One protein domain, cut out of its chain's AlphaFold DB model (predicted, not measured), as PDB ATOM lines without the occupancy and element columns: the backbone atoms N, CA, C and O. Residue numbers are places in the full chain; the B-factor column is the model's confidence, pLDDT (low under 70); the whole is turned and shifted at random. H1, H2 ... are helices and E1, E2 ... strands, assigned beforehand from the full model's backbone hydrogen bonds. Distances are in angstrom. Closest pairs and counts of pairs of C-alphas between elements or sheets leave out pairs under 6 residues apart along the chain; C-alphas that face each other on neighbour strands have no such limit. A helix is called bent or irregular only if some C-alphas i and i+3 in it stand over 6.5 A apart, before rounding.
ATOM      1  N   LYS A  14      69.274  54.296-124.465       83.88
ATOM      2  CA  LYS A  14      68.435  54.949-125.460       83.88
ATOM      3  C   LYS A  14      68.208  54.048-126.661       83.88
ATOM      4  O   LYS A  14      69.138  53.391-127.123       83.88
ATOM      5  N   ASN A  15      66.983  54.046-127.174       83.19
ATOM      6  CA  ASN A  15      66.608  53.318-128.381       83.19
ATOM      7  C   ASN A  15      66.075  54.297-129.434       83.19
ATOM      8  O   ASN A  15      65.237  55.132-129.090       83.19
ATOM      9  N   PRO A  16      66.494  54.225-130.709       81.75
ATOM     10  CA  PRO A  16      65.872  55.036-131.748       81.75
ATOM     11  C   PRO A  16      64.389  54.667-131.905       81.75
ATOM     12  O   PRO A  16      64.051  53.517-132.197       81.75
ATOM     13  N   SER A  17      63.495  55.650-131.756       81.38
ATOM     14  CA  SER A  17      62.053  55.474-131.960       81.38
ATOM     15  C   SER A  17      61.722  55.396-133.454       81.38
ATOM     16  O   SER A  17      61.248  56.341-134.085       81.38
ATOM     17  N   LEU A  18      61.987  54.236-134.058       80.62
ATOM     18  CA  LEU A  18      61.742  54.003-135.486       80.62
ATOM     19  C   LEU A  18      60.250  54.053-135.862       80.62
ATOM     20  O   LEU A  18      59.918  54.154-137.043       80.62
ATOM     21  N   ASN A  19      59.348  53.989-134.879       76.62
ATOM     22  CA  ASN A  19      57.899  54.021-135.081       76.62
ATOM     23  C   ASN A  19      57.399  55.362-135.635       76.62
ATOM     24  O   ASN A  19      56.372  55.380-136.310       76.62
ATOM     25  N   GLU A  20      58.143  56.448-135.412       76.94
ATOM     26  CA  GLU A  20      57.818  57.787-135.923       76.94
ATOM     27  C   GLU A  20      58.100  57.941-137.430       76.94
ATOM     28  O   GLU A  20      57.681  58.919-138.044       76.94
ATOM     29  N   LEU A  21      58.784  56.976-138.059       82.88
ATOM     30  CA  LEU A  21      59.024  57.000-139.500       82.88
ATOM     31  C   LEU A  21      57.748  56.655-140.278       82.88
ATOM     32  O   LEU A  21      57.226  55.542-140.177       82.88
ATOM     33  N   GLU A  22      57.310  57.585-141.130       81.25
ATOM     34  CA  GLU A  22      56.120  57.431-141.981       81.25
ATOM     35  C   GLU A  22      56.254  56.278-142.988       81.25
ATOM     36  O   GLU A  22      55.294  55.560-143.273       81.25
ATOM     37  N   LYS A  23      57.457  56.074-143.540       91.19
ATOM     38  CA  LYS A  23      57.705  55.062-144.575       91.19
ATOM     39  C   LYS A  23      58.025  53.703-143.964       91.19
ATOM     40  O   LYS A  23      59.120  53.485-143.448       91.19
ATOM     41  N   ILE A  24      57.094  52.762-144.122       90.44
ATOM     42  CA  ILE A  24      57.216  51.373-143.644       90.44
ATOM     43  C   ILE A  24      58.468  50.683-144.201       90.44
ATOM     44  O   ILE A  24      59.147  49.981-143.461       90.44
ATOM     45  N   GLU A  25      58.802  50.898-145.473       91.56
ATOM     46  CA  GLU A  25      59.972  50.289-146.128       91.56
ATOM     47  C   GLU A  25      61.293  50.734-145.485       91.56
ATOM     48  O   GLU A  25      62.175  49.918-145.202       91.56
ATOM     49  N   ASP A  26      61.412  52.038-145.216       91.56
ATOM     50  CA  ASP A  26      62.587  52.615-144.567       91.56
ATOM     51  C   ASP A  26      62.679  52.143-143.113       91.56
ATOM     52  O   ASP A  26      63.759  51.776-142.652       91.56
ATOM     53  N   ARG A  27      61.538  52.067-142.420       90.81
ATOM     54  CA  ARG A  27      61.444  51.529-141.062       90.81
ATOM     55  C   ARG A  27      61.854  50.058-140.996       90.81
ATOM     56  O   ARG A  27      62.687  49.706-140.170       90.81
ATOM     57  N   ALA A  28      61.323  49.211-141.875       91.44
ATOM     58  CA  ALA A  28      61.666  47.790-141.944       91.44
ATOM     59  C   ALA A  28      63.157  47.589-142.247       91.44
ATOM     60  O   ALA A  28      63.817  46.771-141.609       91.44
ATOM     61  N   THR A  29      63.704  48.389-143.167       93.19
ATOM     62  CA  THR A  29      65.136  48.348-143.479       93.19
ATOM     63  C   THR A  29      65.979  48.747-142.270       93.19
ATOM     64  O   THR A  29      66.963  48.082-141.967       93.19
ATOM     65  N   LEU A  30      65.602  49.810-141.555       92.31
ATOM     66  CA  LEU A  30      66.320  50.250-140.359       92.31
ATOM     67  C   LEU A  30      66.244  49.224-139.225       92.31
ATOM     68  O   LEU A  30      67.275  48.953-138.619       92.31
ATOM     69  N   TYR A  31      65.083  48.604-138.990       91.25
ATOM     70  CA  TYR A  31      64.963  47.496-138.034       91.25
ATOM     71  C   TYR A  31      65.918  46.352-138.374       91.25
ATOM     72  O   TYR A  31      66.674  45.910-137.514       91.25
ATOM     73  N   TYR A  32      65.938  45.925-139.638       93.50
ATOM     74  CA  TYR A  32      66.840  44.870-140.092       93.50
ATOM     75  C   TYR A  32      68.316  45.245-139.892       93.50
ATOM     76  O   TYR A  32      69.092  44.446-139.382       93.50
ATOM     77  N   LEU A  33      68.697  46.480-140.231       93.50
ATOM     78  CA  LEU A  33      70.073  46.970-140.108       93.50
ATOM     79  C   LEU A  33      70.545  47.184-138.665       93.50
ATOM     80  O   LEU A  33      71.754  47.163-138.426       93.50
ATOM     81  N   LEU A  34      69.632  47.439-137.724       89.25
ATOM     82  CA  LEU A  34      69.957  47.510-136.296       89.25
ATOM     83  C   LEU A  34      70.205  46.115-135.714       89.25
ATOM     84  O   LEU A  34      71.128  45.951-134.924       89.25
ATOM     85  N   ASP A  35      69.418  45.128-136.139       91.88
ATOM     86  CA  ASP A  35      69.544  43.735-135.697       91.88
ATOM     87  C   ASP A  35      70.713  43.001-136.389       91.88
ATOM     88  O   ASP A  35      71.334  42.110-135.816       91.88
ATOM     89  N   HIS A  36      71.082  43.435-137.602       94.75
ATOM     90  CA  HIS A  36      72.145  42.842-138.421       94.75
ATOM     91  C   HIS A  36      73.219  43.879-138.820       94.75
ATOM     92  O   HIS A  36      73.302  44.278-139.990       94.75
ATOM     93  N   PRO A  37      74.090  44.325-137.890       92.50
ATOM     94  CA  PRO A  37      75.100  45.354-138.159       92.50
ATOM     95  C   PRO A  37      76.057  45.043-139.327       92.50
ATOM     96  O   PRO A  37      76.559  45.951-139.991       92.50
ATOM     97  N   GLN A  38      76.305  43.767-139.624       94.75
ATOM     98  CA  GLN A  38      77.147  43.321-140.738       94.75
ATOM     99  C   GLN A  38      76.596  43.731-142.113       94.75
ATOM    100  O   GLN A  38      77.366  44.029-143.032       94.75
ATOM    101  N   GLU A  39      75.272  43.834-142.244       95.88
ATOM    102  CA  GLU A  39      74.586  44.136-143.505       95.88
ATOM    103  C   GLU A  39      74.779  45.586-143.946       95.88
ATOM    104  O   GLU A  39      74.617  45.926-145.122       95.88
ATOM    105  N   TRP A  40      75.242  46.447-143.034       95.31
ATOM    106  CA  TRP A  40      75.694  47.779-143.399       95.31
ATOM    107  C   TRP A  40      76.749  47.725-144.487       95.31
ATOM    108  O   TRP A  40      76.698  48.561-145.379       95.31
ATOM    109  N   SER A  41      77.674  46.764-144.467       94.19
ATOM    110  CA  SER A  41      78.743  46.664-145.466       94.19
ATOM    111  C   SER A  41      78.212  46.484-146.896       94.19
ATOM    112  O   SER A  41      78.729  47.144-147.803       94.19
ATOM    113  N   ASN A  42      77.112  45.740-147.055       95.56
ATOM    114  CA  ASN A  42      76.467  45.385-148.324       95.56
ATOM    115  C   ASN A  42      75.690  46.545-148.978       95.56
ATOM    116  O   ASN A  42      75.337  46.493-150.157       95.56
ATOM    117  N   LEU A  43      75.432  47.631-148.244       94.56
ATOM    118  CA  LEU A  43      74.745  48.809-148.776       94.56
ATOM    119  C   LEU A  43      75.667  49.704-149.620       94.56
ATOM    120  O   LEU A  43      76.840  49.931-149.305       94.56
ATOM    121  N   SER A  44      75.099  50.329-150.654       96.44
ATOM    122  CA  SER A  44      75.791  51.382-151.403       96.44
ATOM    123  C   SER A  44      76.056  52.607-150.519       96.44
ATOM    124  O   SER A  44      75.310  52.884-149.576       96.44
ATOM    125  N   LYS A  45      77.101  53.386-150.838       95.50
ATOM    126  CA  LYS A  45      77.487  54.590-150.074       95.50
ATOM    127  C   LYS A  45      76.305  55.544-149.846       95.50
ATOM    128  O   LYS A  45      76.055  55.954-148.718       95.50
ATOM    129  N   ARG A  46      75.511  55.796-150.892       95.44
ATOM    130  CA  ARG A  46      74.326  56.666-150.832       95.44
ATOM    131  C   ARG A  46      73.244  56.135-149.886       95.44
ATOM    132  O   ARG A  46      72.643  56.913-149.150       95.44
ATOM    133  N   LYS A  47      72.993  54.817-149.875       94.06
ATOM    134  CA  LYS A  47      72.023  54.208-148.946       94.06
ATOM    135  C   LYS A  47      72.533  54.239-147.501       94.06
ATOM    136  O   LYS A  47      71.764  54.571-146.606       94.06
ATOM    137  N   LYS A  48      73.829  53.977-147.281       95.12
ATOM    138  CA  LYS A  48      74.475  54.121-145.962       95.12
ATOM    139  C   LYS A  48      74.293  55.536-145.411       95.12
ATOM    140  O   LYS A  48      73.909  55.698-144.260       95.12
ATOM    141  N   GLU A  49      74.547  56.553-146.233       95.38
ATOM    142  CA  GLU A  49      74.368  57.961-145.857       95.38
ATOM    143  C   GLU A  49      72.906  58.294-145.542       95.38
ATOM    144  O   GLU A  49      72.647  58.900-144.503       95.38
ATOM    145  N   LYS A  50      71.953  57.838-146.371       94.38
ATOM    146  CA  LYS A  50      70.509  58.003-146.122       94.38
ATOM    147  C   LYS A  50      70.120  57.469-144.741       94.38
ATOM    148  O   LYS A  50      69.606  58.222-143.923       94.38
ATOM    149  N   TYR A  51      70.392  56.193-144.467       93.44
ATOM    150  CA  TYR A  51      69.946  55.552-143.227       93.44
ATOM    151  C   TYR A  51      70.685  56.063-141.988       93.44
ATOM    152  O   TYR A  51      70.071  56.211-140.937       93.44
ATOM    153  N   ARG A  52      71.969  56.434-142.104       92.00
ATOM    154  CA  ARG A  52      72.688  57.118-141.014       92.00
ATOM    155  C   ARG A  52      72.097  58.485-140.697       92.00
ATOM    156  O   ARG A  52      72.041  58.850-139.530       92.00
ATOM    157  N   LYS A  53      71.687  59.247-141.716       92.00
ATOM    158  CA  LYS A  53      71.019  60.537-141.514       92.00
ATOM    159  C   LYS A  53      69.681  60.342-140.803       92.00
ATOM    160  O   LYS A  53      69.450  60.999-139.799       92.00
ATOM    161  N   MET A  54      68.879  59.373-141.250       90.50
ATOM    162  CA  MET A  54      67.608  59.039-140.601       90.50
ATOM    163  C   MET A  54      67.813  58.665-139.127       90.50
ATOM    164  O   MET A  54      67.159  59.241-138.272       90.50
ATOM    165  N   LEU A  55      68.779  57.798-138.802       87.56
ATOM    166  CA  LEU A  55      69.073  57.432-137.408       87.56
ATOM    167  C   LEU A  55      69.486  58.620-136.528       87.56
ATOM    168  O   LEU A  55      69.174  58.615-135.345       87.56
ATOM    169  N   LYS A  56      70.168  59.630-137.083       85.50
ATOM    170  CA  LYS A  56      70.545  60.848-136.343       85.50
ATOM    171  C   LYS A  56      69.373  61.797-136.095       85.50
ATOM    172  O   LYS A  56      69.432  62.587-135.162       85.50
ATOM    173  N   GLU A  57      68.379  61.784-136.976       86.62
ATOM    174  CA  GLU A  57      67.215  62.679-136.917       86.62
ATOM    175  C   GLU A  57      66.068  62.086-136.090       86.62
ATOM    176  O   GLU A  57      65.210  62.823-135.609       86.62
ATOM    177  N   ILE A  58      66.054  60.762-135.919       85.06
ATOM    178  CA  ILE A  58      65.062  60.057-135.112       85.06
ATOM    179  C   ILE A  58      65.244  60.403-133.637       85.06
ATOM    180  O   ILE A  58      66.359  60.435-133.115       85.06
ATOM    181  N   LYS A  59      64.121  60.628-132.952       78.50
ATOM    182  CA  LYS A  59      64.114  60.809-131.506       78.50
ATOM    183  C   LYS A  59      64.539  59.524-130.811       78.50
ATOM    184  O   LYS A  59      64.066  58.429-131.117       78.50
ATOM    185  N   GLU A  60      65.420  59.685-129.843       82.56
ATOM    186  CA  GLU A  60      65.804  58.621-128.934       82.56
ATOM    187  C   GLU A  60      64.764  58.518-127.815       82.56
ATOM    188  O   GLU A  60      64.469  59.502-127.137       82.56
ATOM    189  N   GLU A  61      64.209  57.326-127.626       84.44
ATOM    190  CA  GLU A  61      63.366  56.996-126.482       84.44
ATOM    191  C   GLU A  61      64.243  56.464-125.344       84.44
ATOM    192  O   GLU A  61      65.120  55.620-125.561       84.44
ATOM    193  N   ASP A  62      64.013  56.960-124.127       86.44
ATOM    194  CA  ASP A  62      64.675  56.446-122.932       86.44
ATOM    195  C   ASP A  62      64.034  55.118-122.511       86.44
ATOM    196  O   ASP A  62      62.920  55.071-121.986       86.44
ATOM    197  N   ILE A  63      64.762  54.027-122.739       88.75
ATOM    198  CA  ILE A  63      64.332  52.667-122.400       88.75
ATOM    199  C   ILE A  63      64.886  52.208-121.045       88.75
ATOM    200  O   ILE A  63      64.540  51.118-120.585       88.75
ATOM    201  N   THR A  64      65.679  53.036-120.357       89.00
ATOM    202  CA  THR A  64      66.227  52.761-119.014       89.00
ATOM    203  C   THR A  64      65.173  52.259-118.018       89.00
ATOM    204  O   THR A  64      65.440  51.264-117.332       89.00
ATOM    205  N   PRO A  65      63.945  52.823-117.956       89.94
ATOM    206  CA  PRO A  65      62.918  52.345-117.029       89.94
ATOM    207  C   PRO A  65      62.520  50.878-117.249       89.94
ATOM    208  O   PRO A  65      62.214  50.165-116.289       89.94
ATOM    209  N   VAL A  66      62.551  50.403-118.501       90.81
ATOM    210  CA  VAL A  66      62.231  49.011-118.854       90.81
ATOM    211  C   VAL A  66      63.276  48.066-118.271       90.81
ATOM    212  O   VAL A  66      62.922  47.072-117.631       90.81
ATOM    213  N   PHE A  67      64.559  48.397-118.433       89.12
ATOM    214  CA  PHE A  67      65.665  47.602-117.896       89.12
ATOM    215  C   PHE A  67      65.696  47.629-116.371       89.12
ATOM    216  O   PHE A  67      65.821  46.568-115.761       89.12
ATOM    217  N   LYS A  68      65.486  48.797-115.750       89.62
ATOM    218  CA  LYS A  68      65.407  48.926-114.287       89.62
ATOM    219  C   LYS A  68      64.308  48.026-113.714       89.62
ATOM    220  O   LYS A  68      64.564  47.225-112.820       89.62
ATOM    221  N   LYS A  69      63.106  48.052-114.301       90.75
ATOM    222  CA  LYS A  69      61.991  47.181-113.893       90.75
ATOM    223  C   LYS A  69      62.286  45.692-114.108       90.75
ATOM    224  O   LYS A  69      61.910  44.863-113.278       90.75
ATOM    225  N   ALA A  70      62.930  45.340-115.221       91.19
ATOM    226  CA  ALA A  70      63.316  43.961-115.504       91.19
ATOM    227  C   ALA A  70      64.372  43.440-114.513       91.19
ATOM    228  O   ALA A  70      64.264  42.294-114.071       91.19
ATOM    229  N   LEU A  71      65.347  44.278-114.143       88.94
ATOM    230  CA  LEU A  71      66.370  43.958-113.149       88.94
ATOM    231  C   LEU A  71      65.744  43.738-111.773       88.94
ATOM    232  O   LEU A  71      65.980  42.692-111.181       88.94
ATOM    233  N   GLU A  72      64.886  44.648-111.306       89.00
ATOM    234  CA  GLU A  72      64.206  44.510-110.009       89.00
ATOM    235  C   GLU A  72      63.429  43.193-109.902       89.00
ATOM    236  O   GLU A  72      63.535  42.472-108.910       89.00
ATOM    237  N   LYS A  73      62.723  42.797-110.970       92.31
ATOM    238  CA  LYS A  73      61.990  41.522-111.006       92.31
ATOM    239  C   LYS A  73      62.909  40.298-110.887       92.31
ATOM    240  O   LYS A  73      62.493  39.283-110.336       92.31
ATOM    241  N   LYS A  74      64.127  40.369-111.433       91.50
ATOM    242  CA  LYS A  74      65.086  39.251-111.477       91.50
ATOM    243  C   LYS A  74      66.174  39.325-110.404       91.50
ATOM    244  O   LYS A  74      66.953  38.385-110.275       91.50
ATOM    245  N   LYS A  75      66.234  40.404-109.619       89.00
ATOM    246  CA  LYS A  75      67.334  40.700-108.688       89.00
ATOM    247  C   LYS A  75      67.598  39.553-107.714       89.00
ATOM    248  O   LYS A  75      68.735  39.113-107.581       89.00
ATOM    249  N   ALA A  76      66.549  39.030-107.079       89.50
ATOM    250  CA  ALA A  76      66.672  37.936-106.115       89.50
ATOM    251  C   ALA A  76      67.234  36.649-106.747       89.50
ATOM    252  O   ALA A  76      68.098  35.998-106.163       89.50
ATOM    253  N   GLU A  77      66.778  36.308-107.954       93.12
ATOM    254  CA  GLU A  77      67.261  35.142-108.698       93.12
ATOM    255  C   GLU A  77      68.744  35.297-109.062       93.12
ATOM    256  O   GLU A  77      69.541  34.395-108.811       93.12
ATOM    257  N   LEU A  78      69.132  36.466-109.579       91.00
ATOM    258  CA  LEU A  78      70.518  36.774-109.940       91.00
ATOM    259  C   LEU A  78      71.448  36.729-108.719       91.00
ATOM    260  O   LEU A  78      72.531  36.152-108.789       91.00
ATOM    261  N   MET A  79      71.011  37.262-107.574       88.81
ATOM    262  CA  MET A  79      71.774  37.194-106.324       88.81
ATOM    263  C   MET A  79      71.925  35.757-105.812       88.81
ATOM    264  O   MET A  79      72.995  35.386-105.328       88.81
ATOM    265  N   ALA A  80      70.895  34.919-105.953       90.81
ATOM    266  CA  ALA A  80      70.987  33.501-105.612       90.81
ATOM    267  C   ALA A  80      71.965  32.751-106.533       90.81
ATOM    268  O   ALA A  80      72.763  31.941-106.053       90.81
ATOM    269  N   GLN A  81      71.950  33.051-107.836       89.50
ATOM    270  CA  GLN A  81      72.896  32.491-108.804       89.50
ATOM    271  C   GLN A  81      74.339  32.905-108.484       89.50
ATOM    272  O   GLN A  81      75.214  32.040-108.418       89.50
ATOM    273  N   LEU A  82      74.582  34.189-108.192       88.56
ATOM    274  CA  LEU A  82      75.890  34.684-107.750       88.56
ATOM    275  C   LEU A  82      76.349  33.992-106.463       88.56
ATOM    276  O   LEU A  82      77.470  33.491-106.393       88.56
ATOM    277  N   GLY A  83      75.473  33.900-105.459       88.75
ATOM    278  CA  GLY A  83      75.778  33.226-104.198       88.75
ATOM    279  C   GLY A  83      76.118  31.744-104.381       88.75
ATOM    280  O   GLY A  83      77.039  31.238-103.740       88.75
ATOM    281  N   SER A  84      75.413  31.047-105.276       88.62
ATOM    282  CA  SER A  84      75.733  29.666-105.659       88.62
ATOM    283  C   SER A  84      77.111  29.575-106.318       88.62
ATOM    284  O   SER A  84      77.918  28.720-105.952       88.62
ATOM    285  N   TRP A  85      77.417  30.493-107.239       87.06
ATOM    286  CA  TRP A  85      78.701  30.531-107.930       87.06
ATOM    287  C   TRP A  85      79.866  30.733-106.956       87.06
ATOM    288  O   TRP A  85      80.783  29.915-106.943       87.06
ATOM    289  N   PHE A  86      79.786  31.727-106.063       83.31
ATOM    290  CA  PHE A  86      80.808  31.950-105.034       83.31
ATOM    291  C   PHE A  86      81.002  30.726-104.135       83.31
ATOM    292  O   PHE A  86      82.132  30.293-103.935       83.31
ATOM    293  N   LYS A  87      79.922  30.100-103.650       82.44
ATOM    294  CA  LYS A  87      80.012  28.879-102.825       82.44
ATOM    295  C   LYS A  87      80.697  27.720-103.550       82.44
ATOM    296  O   LYS A  87      81.428  26.956-102.926       82.44
ATOM    297  N   ASN A  88      80.469  27.583-104.853       76.94
ATOM    298  CA  ASN A  88      81.079  26.524-105.652       76.94
ATOM    299  C   ASN A  88      82.549  26.807-105.999       76.94
ATOM    300  O   ASN A  88      83.299  25.854-106.183       76.94
ATOM    301  N   GLN A  89      82.986  28.072-106.028       64.19
ATOM    302  CA  GLN A  89      84.405  28.426-106.180       64.19
ATOM    303  C   GLN A  89      85.239  27.970-104.969       64.19
ATOM    304  O   GLN A  89      86.330  27.439-105.152       64.19
ATOM    305  N   TYR A  90      84.720  28.086-103.738       56.81
ATOM    306  CA  TYR A  90      85.447  27.658-102.529       56.81
ATOM    307  C   TYR A  90      85.659  26.140-102.438       56.81
ATOM    308  O   TYR A  90      86.678  25.701-101.915       56.81
ATOM    309  N   LYS A  91      84.772  25.330-103.031       56.53
ATOM    310  CA  LYS A  91      84.939  23.865-103.088       56.53
ATOM    311  C   LYS A  91      86.145  23.411-103.915       56.53
ATOM    312  O   LYS A  91      86.600  22.287-103.748       56.53
ATOM    313  N   ILE A  92      86.659  24.264-104.802       57.03
ATOM    314  CA  ILE A  92      87.850  23.966-105.612       57.03
ATOM    315  C   ILE A  92      89.125  24.086-104.757       57.03
ATOM    316  O   ILE A  92      90.112  23.418-105.039       57.03
ATOM    317  N   PHE A  93      89.095  24.881-103.680       53.03
ATOM    318  CA  PHE A  93      90.251  25.134-102.813       53.03
ATOM    319  C   PHE A  93      90.293  24.263-101.544       53.03
ATOM    320  O   PHE A  93      91.323  24.233-100.882       53.03
TER     321      PHE A  93
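What this domain is: This is residues 14 to 93 of the 96 residues of an uncharacterized protein of Bacillus megaterium (strain ATCC 14581 / DSM 32 / JCM 2506 / NBRC 15308 / NCIMB 9376 / NCTC 10342 / NRRL B-14308 / VKM B-512) (UniProt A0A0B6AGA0). A small head of three helices, H1, H2 and H3, with a tiny two-stranded ladder of E1 and E2, has one long bent helical arm, H4, that sticks out with residues 65 to 93 and makes most of the length. In the head, H1 and H3 stand crosswise with few contacts, and the short H2 lies between them along the chain. The printed part has 80 residues, with four named helices and two named strands in the order E1, H1, H2, H3, E2, H4; the sheet, E1 - E2, is antiparallel, and the class is mostly helix. The whole is extended, with a radius of gyration of the C-alphas of 20.4 A and spans of 59 by 28 by 17 A.

How they stand to each other: Begin at E1, residues 14 to 16, the antiparallel neighbour of E2, residues 60 to 62, at 143 degrees between directions. Look there for N 15 and O 61, 2.9 A apart, and N 61 and O 15, 2.8 A apart, both within hydrogen-bond range. Go on to H1, residues 24 to 35, and H2, residues 37 to 40: they are close but not clearly touching, and their closest C-alphas, Leu 33 and Glu 39, are 6.3 A apart. H1 is also close to but not clearly touching H3, residues 45 to 57, about perpendicular at 88 degrees, with the closest C-alphas, Leu 30 and Tyr 51, 7.0 A apart. H2 and H3 are close but not clearly touching, the closest C-alphas being Trp 40 and Lys 48 at 6.9 A. Last comes H4, residues 64 to 90, assigned as one helix by its hydrogen bonds but bent, with C-alphas 73 and 76 at 7.7 A; its arms, H4a and H4b, stand at a steep tilt of 65 degrees. Both arms are apart from H1, H2 and H3. Every O i to N i+4 pair is within hydrogen-bond range in H1, H3, H4a and H4b; H2 is too short for such a pair.

Where its parts are: Find C-alpha 14 at (68.435, 54.949, -125.460), where E1 begins. From C-alpha 24 at (57.216, 51.373, -143.644), H1 runs 16.5 A, and H3 later runs 18.5 A. H2 measures 5.8 A, E1 6.8 A and E2 6.5 A. H4a, residues 64 to 73, runs 14.4 A, and H4b, residues 76 to 90, runs 21.7 A to C-alpha 90 at (85.447, 27.658, -102.529).

The domain as a whole: The two C-alphas farthest apart, those of Glu 22 and Phe 93, are 61.2 A apart. Without residues 65 to 93, which stand free, the body spans 32 by 22 by 17 A. The printed part has no cut, and no link is long. The mean pLDDT of the printed part is 87.3; look at residues 89 to 93 for values under 70.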